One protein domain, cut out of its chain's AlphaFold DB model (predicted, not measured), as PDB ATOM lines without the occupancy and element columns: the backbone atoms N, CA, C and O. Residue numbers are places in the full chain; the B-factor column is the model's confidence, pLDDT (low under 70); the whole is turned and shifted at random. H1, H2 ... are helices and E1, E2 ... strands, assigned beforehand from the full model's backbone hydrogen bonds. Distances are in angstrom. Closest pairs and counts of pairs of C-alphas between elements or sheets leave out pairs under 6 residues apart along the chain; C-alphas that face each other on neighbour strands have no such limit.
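This is residues 30 to 85 of the 85 residues of an uncharacterized protein of Verrucomicrobiaceae bacterium (UniProt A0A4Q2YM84). One long helix, H2, makes the length of a loose rod, and beside it, in a row, lie the short helix H1 near its first residues and a small ribbon of two parallel strands, E1 and E2, near its later half. The 56 printed residues hold two named helices and two named strands in the order E1, H1, H2, E2, in the class mostly helix. The radius of gyration of the C-alphas is 13.1 A, and the spans are 43 by 18 by 16 A.

Start at the sheet, where E1, residues 30 to 32, and E2, residues 78 to 81, are parallel neighbours at 12 degrees. Look there for N 32 and O 80 at 2.8 A, and N 80 and O 30 at 3.0 A, both within hydrogen-bond range. Next find H2, residues 50 to 70: its closest C-alphas to E2 are those of Asp 67 and Leu 79, 6.5 A apart. H1, residues 35 to 42, touches residues 52 to 56 of H2 alone, closest at the C-alphas of Ser 39 and Cys 52, 5.5 A. The two helices run opposite ways at a steep tilt of 63 degrees. E1 and H2 are apart; H1 and E2 are only just apart, at 8.3 A. E1, H1, H2 and E2 form a strand-helix-strand unit, two parallel strands with helices between, its crossover right-handed. In H1 and H2 every O i to N i+4 pair is within hydrogen-bond range.

Find C-alpha 30 at (-106.842, 125.344, 33.578), where E1 begins; it runs 6.7 A. H1 runs 10.0 A. From C-alpha 50 at (-113.416, 109.958, 55.115), H2 runs 30.5 A. E2 runs 10.0 A to C-alpha 81 at (-109.239, 117.648, 36.653).

The two C-alphas farthest apart are those of Gly 46 and Asp 74, 42.7 A. The printed part has no cut and no long link. Confidence is under 70 at residues 70 to 76 and 83 to 85.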
ATOM      1  N   ILE A  30    -107.423 125.451  32.234       88.69
ATOM      2  CA  ILE A  30    -106.842 125.344  33.578       88.69
ATOM      3  C   ILE A  30    -106.875 123.872  33.993       88.69
ATOM      4  O   ILE A  30    -107.937 123.240  34.015       88.69
ATOM      5  N   ARG A  31    -105.700 123.325  34.326       88.50
ATOM      6  CA  ARG A  31    -105.539 121.936  34.773       88.50
ATOM      7  C   ARG A  31    -105.312 121.868  36.272       88.50
ATOM      8  O   ARG A  31    -104.355 122.438  36.788       88.50
ATOM      9  N   PHE A  32    -106.165 121.114  36.946       89.38
ATOM     10  CA  PHE A  32    -106.031 120.767  38.349       89.38
ATOM     11  C   PHE A  32    -105.390 119.392  38.473       89.38
ATOM     12  O   PHE A  32    -105.888 118.415  37.916       89.38
ATOM     13  N   THR A  33    -104.300 119.323  39.228       89.50
ATOM     14  CA  THR A  33    -103.542 118.096  39.499       89.50
ATOM     15  C   THR A  33    -103.324 117.967  41.006       89.50
ATOM     16  O   THR A  33    -103.456 118.949  41.739       89.50
ATOM     17  N   GLY A  34    -103.053 116.756  41.499       90.06
ATOM     18  CA  GLY A  34    -102.711 116.550  42.911       90.06
ATOM     19  C   GLY A  34    -103.827 116.907  43.903       90.06
ATOM     20  O   GLY A  34    -103.547 117.249  45.054       90.06
ATOM     21  N   LEU A  35    -105.106 116.842  43.501       90.12
ATOM     22  CA  LEU A  35    -106.229 117.202  44.384       90.12
ATOM     23  C   LEU A  35    -106.318 116.298  45.621       90.12
ATOM     24  O   LEU A  35    -106.729 116.738  46.698       90.12
ATOM     25  N   ARG A  36    -105.900 115.037  45.489       89.06
ATOM     26  CA  ARG A  36    -105.845 114.085  46.601       89.06
ATOM     27  C   ARG A  36    -104.807 114.502  47.643       89.06
ATOM     28  O   ARG A  36    -105.123 114.540  48.831       89.06
ATOM     29  N   GLU A  37    -103.594 114.835  47.212       89.88
ATOM     30  CA  GLU A  37    -102.539 115.327  48.104       89.88
ATOM     31  C   GLU A  37    -102.932 116.670  48.729       89.88
ATOM     32  O   GLU A  37    -102.866 116.837  49.947       89.88
ATOM     33  N   SER A  38    -103.473 117.578  47.919       88.56
ATOM     34  CA  SER A  38    -104.012 118.858  48.386       88.56
ATOM     35  C   SER A  38    -105.073 118.664  49.473       88.56
ATOM     36  O   SER A  38    -105.057 119.358  50.485       88.56
ATOM     37  N   SER A  39    -105.948 117.663  49.333       89.62
ATOM     38  CA  SER A  39    -106.970 117.350  50.340       89.62
ATOM     39  C   SER A  39    -106.372 116.856  51.665       89.62
ATOM     40  O   SER A  39    -106.914 117.171  52.723       89.62
ATOM     41  N   LEU A  40    -105.248 116.128  51.639       89.81
ATOM     42  CA  LEU A  40    -104.515 115.741  52.857       89.81
ATOM     43  C   LEU A  40    -103.937 116.968  53.567       89.81
ATOM     44  O   LEU A  40    -104.095 117.107  54.783       89.81
ATOM     45  N   ILE A  41    -103.314 117.867  52.796       89.06
ATOM     46  CA  ILE A  41    -102.717 119.113  53.292       89.06
ATOM     47  C   ILE A  41    -103.798 120.007  53.908       89.06
ATOM     48  O   ILE A  41    -103.664 120.425  55.057       89.06
ATOM     49  N   LEU A  42    -104.901 120.237  53.191       85.88
ATOM     50  CA  LEU A  42    -106.019 121.073  53.645       85.88
ATOM     51  C   LEU A  42    -106.711 120.508  54.892       85.88
ATOM     52  O   LEU A  42    -107.161 121.266  55.749       85.88
ATOM     53  N   ARG A  43    -106.779 119.179  55.030       87.00
ATOM     54  CA  ARG A  43    -107.292 118.519  56.241       87.00
ATOM     55  C   ARG A  43    -106.265 118.425  57.370       87.00
ATOM     56  O   ARG A  43    -106.633 118.006  58.465       87.00
ATOM     57  N   GLY A  44    -105.001 118.777  57.126       87.69
ATOM     58  CA  GLY A  44    -103.924 118.679  58.112       87.69
ATOM     59  C   GLY A  44    -103.662 117.247  58.591       87.69
ATOM     60  O   GLY A  44    -103.266 117.045  59.737       87.69
ATOM     61  N   THR A  45    -103.918 116.242  57.747       87.31
ATOM     62  CA  THR A  45    -103.766 114.822  58.099       87.31
ATOM     63  C   THR A  45    -102.697 114.150  57.249       87.31
ATOM     64  O   THR A  45    -102.656 114.298  56.033       87.31
ATOM     65  N   GLY A  46    -101.852 113.338  57.887       87.50
ATOM     66  CA  GLY A  46    -100.847 112.525  57.194       87.50
ATOM     67  C   GLY A  46    -101.400 111.238  56.571       87.50
ATOM     68  O   GLY A  46    -100.649 110.482  55.962       87.50
ATOM     69  N   LYS A  47    -102.692 110.935  56.762       92.12
ATOM     70  CA  LYS A  47    -103.346 109.740  56.213       92.12
ATOM     71  C   LYS A  47    -104.704 110.072  55.618       92.12
ATOM     72  O   LYS A  47    -105.468 110.849  56.193       92.12
ATOM     73  N   TRP A  48    -105.008 109.404  54.508       91.56
ATOM     74  CA  TRP A  48    -106.302 109.499  53.843       91.56
ATOM     75  C   TRP A  48    -107.416 108.970  54.746       91.56
ATOM     76  O   TRP A  48    -107.292 107.895  55.335       91.56
ATOM     77  N   ASN A  49    -108.497 109.735  54.864       90.31
ATOM     78  CA  ASN A  49    -109.653 109.391  55.679       90.31
ATOM     79  C   ASN A  49    -110.947 109.902  55.025       90.31
ATOM     80  O   ASN A  49    -110.915 110.639  54.039       90.31
ATOM     81  N   LYS A  50    -112.093 109.560  55.618       91.00
ATOM     82  CA  LYS A  50    -113.416 109.958  55.115       91.00
ATOM     83  C   LYS A  50    -113.586 111.479  54.969       91.00
ATOM     84  O   LYS A  50    -114.295 111.934  54.083       91.00
ATOM     85  N   GLN A  51    -112.932 112.278  55.810       87.00
ATOM     86  CA  GLN A  51    -112.996 113.741  55.709       87.00
ATOM     87  C   GLN A  51    -112.213 114.265  54.496       87.00
ATOM     88  O   GLN A  51    -112.611 115.266  53.904       87.00
ATOM     89  N   CYS A  52    -111.129 113.588  54.101       89.94
ATOM     90  CA  CYS A  52    -110.410 113.885  52.861       89.94
ATOM     91  C   CYS A  52    -111.260 113.539  51.632       89.94
ATOM     92  O   CYS A  52    -111.294 114.318  50.689       89.94
ATOM     93  N   GLU A  53    -111.988 112.415  51.660       91.25
ATOM     94  CA  GLU A  53    -112.918 112.028  50.585       91.25
ATOM     95  C   GLU A  53    -114.045 113.044  50.410       91.25
ATOM     96  O   GLU A  53    -114.360 113.435  49.285       91.25
ATOM     97  N   ILE A  54    -114.627 113.493  51.525       90.69
ATOM     98  CA  ILE A  54    -115.655 114.537  51.520       90.69
ATOM     99  C   ILE A  54    -115.084 115.826  50.921       90.69
ATOM    100  O   ILE A  54    -115.666 116.341  49.973       90.69
ATOM    101  N   LEU A  55    -113.914 116.284  51.389       89.31
ATOM    102  CA  LEU A  55    -113.305 117.518  50.884       89.31
ATOM    103  C   LEU A  55    -112.975 117.434  49.390       89.31
ATOM    104  O   LEU A  55    -113.289 118.351  48.642       89.31
ATOM    105  N   LEU A  56    -112.379 116.329  48.939       91.19
ATOM    106  CA  LEU A  56    -112.083 116.124  47.523       91.19
ATOM    107  C   LEU A  56    -113.362 116.193  46.681       91.19
ATOM    108  O   LEU A  56    -113.390 116.861  45.650       91.19
ATOM    109  N   THR A  57    -114.436 115.556  47.151       91.38
ATOM    110  CA  THR A  57    -115.742 115.586  46.479       91.38
ATOM    111  C   THR A  57    -116.310 117.006  46.420       91.38
ATOM    112  O   THR A  57    -116.865 117.403  45.396       91.38
ATOM    113  N   GLU A  58    -116.161 117.792  47.488       91.50
ATOM    114  CA  GLU A  58    -116.580 119.197  47.532       91.50
ATOM    115  C   GLU A  58    -115.771 120.063  46.555       91.50
ATOM    116  O   GLU A  58    -116.359 120.859  45.824       91.50
ATOM    117  N   ILE A  59    -114.452 119.854  46.468       90.75
ATOM    118  CA  ILE A  59    -113.576 120.534  45.502       90.75
ATOM    119  C   ILE A  59    -113.986 120.201  44.068       90.75
ATOM    120  O   ILE A  59    -114.202 121.104  43.260       90.75
ATOM    121  N   GLU A  60    -114.164 118.922  43.740       91.19
ATOM    122  CA  GLU A  60    -114.609 118.519  42.405       91.19
ATOM    123  C   GLU A  60    -115.995 119.082  42.058       91.19
ATOM    124  O   GLU A  60    -116.236 119.495  40.919       91.19
ATOM    125  N   ALA A  61    -116.924 119.092  43.018       90.69
ATOM    126  CA  ALA A  61    -118.261 119.641  42.828       90.69
ATOM    127  C   ALA A  61    -118.220 121.155  42.587       90.69
ATOM    128  O   ALA A  61    -118.908 121.645  41.689       90.69
ATOM    129  N   PHE A  62    -117.383 121.877  43.336       90.75
ATOM    130  CA  PHE A  62    -117.155 123.307  43.157       90.75
ATOM    131  C   PHE A  62    -116.624 123.620  41.752       90.75
ATOM    132  O   PHE A  62    -117.211 124.442  41.048       90.75
ATOM    133  N   LEU A  63    -115.581 122.915  41.300       90.19
ATOM    134  CA  LEU A  63    -114.992 123.121  39.971       90.19
ATOM    135  C   LEU A  63    -116.004 122.847  38.850       90.19
ATOM    136  O   LEU A  63    -116.146 123.648  37.928       90.19
ATOM    137  N   LYS A  64    -116.776 121.756  38.958       88.44
ATOM    138  CA  LYS A  64    -117.846 121.428  37.995       88.44
ATOM    139  C   LYS A  64    -118.958 122.477  37.980       88.44
ATOM    140  O   LYS A  64    -119.529 122.744  36.924       88.44
ATOM    141  N   ALA A  65    -119.315 123.034  39.136       88.12
ATOM    142  CA  ALA A  65    -120.322 124.086  39.223       88.12
ATOM    143  C   ALA A  65    -119.826 125.389  38.584       88.12
ATOM    144  O   ALA A  65    -120.573 126.015  37.835       88.12
ATOM    145  N   TRP A  66    -118.564 125.753  38.828       86.94
ATOM    146  CA  TRP A  66    -117.941 126.931  38.232       86.94
ATOM    147  C   TRP A  66    -117.870 126.822  36.703       86.94
ATOM    148  O   TRP A  66    -118.358 127.714  36.016       86.94
ATOM    149  N   ASP A  67    -117.378 125.702  36.164       84.12
ATOM    150  CA  ASP A  67    -117.274 125.454  34.713       84.12
ATOM    151  C   ASP A  67    -118.633 125.586  33.989       84.12
ATOM    152  O   ASP A  67    -118.759 126.227  32.938       84.12
ATOM    153  N   ARG A  68    -119.700 125.066  34.612       82.31
ATOM    154  CA  ARG A  68    -121.077 125.205  34.108       82.31
ATOM    155  C   ARG A  68    -121.579 126.645  34.115       82.31
ATOM    156  O   ARG A  68    -122.303 127.025  33.197       82.31
ATOM    157  N   ASP A  69    -121.245 127.424  35.140       80.94
ATOM    158  CA  ASP A  69    -121.651 128.829  35.235       80.94
ATOM    159  C   ASP A  69    -120.945 129.688  34.173       80.94
ATOM    160  O   ASP A  69    -121.567 130.555  33.559       80.94
ATOM    161  N   GLN A  70    -119.680 129.373  33.870       69.62
ATOM    162  CA  GLN A  70    -118.895 130.086  32.855       69.62
ATOM    163  C   GLN A  70    -119.299 129.760  31.411       69.62
ATOM    164  O   GLN A  70    -119.084 130.578  30.520       69.62
ATOM    165  N   SER A  71    -119.933 128.611  31.156       59.72
ATOM    166  CA  SER A  71    -120.362 128.195  29.807       59.72
ATOM    167  C   SER A  71    -121.436 129.098  29.163       59.72
ATOM    168  O   SER A  71    -121.863 128.838  28.041       59.72
ATOM    169  N   LYS A  72    -121.897 130.147  29.857       59.94
ATOM    170  CA  LYS A  72    -122.837 131.157  29.339       59.94
ATOM    171  C   LYS A  72    -122.160 132.353  28.658       59.94
ATOM    172  O   LYS A  72    -122.866 133.221  28.155       59.94
ATOM    173  N   ASP A  73    -120.834 132.411  28.665       58.41
ATOM    174  CA  ASP A  73    -120.043 133.549  28.200       58.41
ATOM    175  C   ASP A  73    -119.181 133.145  26.981       58.41
ATOM    176  O   ASP A  73    -118.665 132.030  26.923       58.41
ATOM    177  N   ASP A  74    -119.046 134.034  25.990       55.31
ATOM    178  CA  ASP A  74    -118.573 133.736  24.615       55.31
ATOM    179  C   ASP A  74    -117.119 133.199  24.537       55.31
ATOM    180  O   ASP A  74    -116.716 132.587  23.548       55.31
ATOM    181  N   ARG A  75    -116.320 133.371  25.604       61.12
ATOM    182  CA  ARG A  75    -114.982 132.767  25.770       61.12
ATOM    183  C   ARG A  75    -115.032 131.595  26.744       61.12
ATOM    184  O   ARG A  75    -114.973 131.783  27.965       61.12
ATOM    185  N   GLN A  76    -115.093 130.389  26.186       62.47
ATOM    186  CA  GLN A  76    -115.134 129.137  26.937       62.47
ATOM    187  C   GLN A  76    -113.738 128.771  27.473       62.47
ATOM    188  O   GLN A  76    -112.880 128.319  26.717       62.47
ATOM    189  N   LEU A  77    -113.520 128.953  28.777       74.44
ATOM    190  CA  LEU A  77    -112.358 128.419  29.491       74.44
ATOM    191  C   LEU A  77    -112.654 126.969  29.886       74.44
ATOM    192  O   LEU A  77    -113.722 126.699  30.427       74.44
ATOM    193  N   ARG A  78    -111.733 126.039  29.617       78.56
ATOM    194  CA  ARG A  78    -111.903 124.613  29.940       78.56
ATOM    195  C   ARG A  78    -111.241 124.262  31.267       78.56
ATOM    196  O   ARG A  78    -110.046 124.496  31.433       78.56
ATOM    197  N   LEU A  79    -111.991 123.646  32.179       75.56
ATOM    198  CA  LEU A  79    -111.423 123.040  33.383       75.56
ATOM    199  C   LEU A  79    -111.164 121.542  33.194       75.56
ATOM    200  O   LEU A  79    -112.073 120.773  32.885       75.56
ATOM    201  N   CYS A  80    -109.930 121.119  33.453       81.69
ATOM    202  CA  CYS A  80    -109.523 119.716  33.423       81.69
ATOM    203  C   CYS A  80    -109.055 119.291  34.817       81.69
ATOM    204  O   CYS A  80    -108.140 119.892  35.373       81.69
ATOM    205  N   VAL A  81    -109.668 118.250  35.383       77.25
ATOM    206  CA  VAL A  81    -109.239 117.648  36.653       77.25
ATOM    207  C   VAL A  81    -108.567 116.316  36.350       77.25
ATOM    208  O   VAL A  81    -109.217 115.392  35.857       77.25
ATOM    209  N   GLU A  82    -107.270 116.214  36.626       77.25
ATOM    210  CA  GLU A  82    -106.515 114.974  36.473       77.25
ATOM    211  C   GLU A  82    -106.489 114.223  37.807       77.25
ATOM    212  O   GLU A  82    -105.946 114.698  38.804       77.25
ATOM    213  N   ASN A  83    -107.087 113.029  37.819       55.22
ATOM    214  CA  ASN A  83    -107.001 112.113  38.948       55.22
ATOM    215  C   ASN A  83    -105.769 111.219  38.780       55.22
ATOM    216  O   ASN A  83    -105.649 110.495  37.789       55.22
ATOM    217  N   GLU A  84    -104.859 111.268  39.753       57.41
ATOM    218  CA  GLU A  84    -103.728 110.345  39.831       57.41
ATOM    219  C   GLU A  84    -104.265 108.919  40.038       57.41
ATOM    220  O   GLU A  84    -105.042 108.671  40.965       57.41
ATOM    221  N   LYS A  85    -103.911 108.017  39.112       41.97
ATOM    222  CA  LYS A  85    -104.322 106.603  39.111       41.97
ATOM    223  C   LYS A  85    -103.805 105.831  40.320       41.97
ATOM    224  O   LYS A  85    -102.644 106.064  40.717       41.97
TER     225      LYS A  85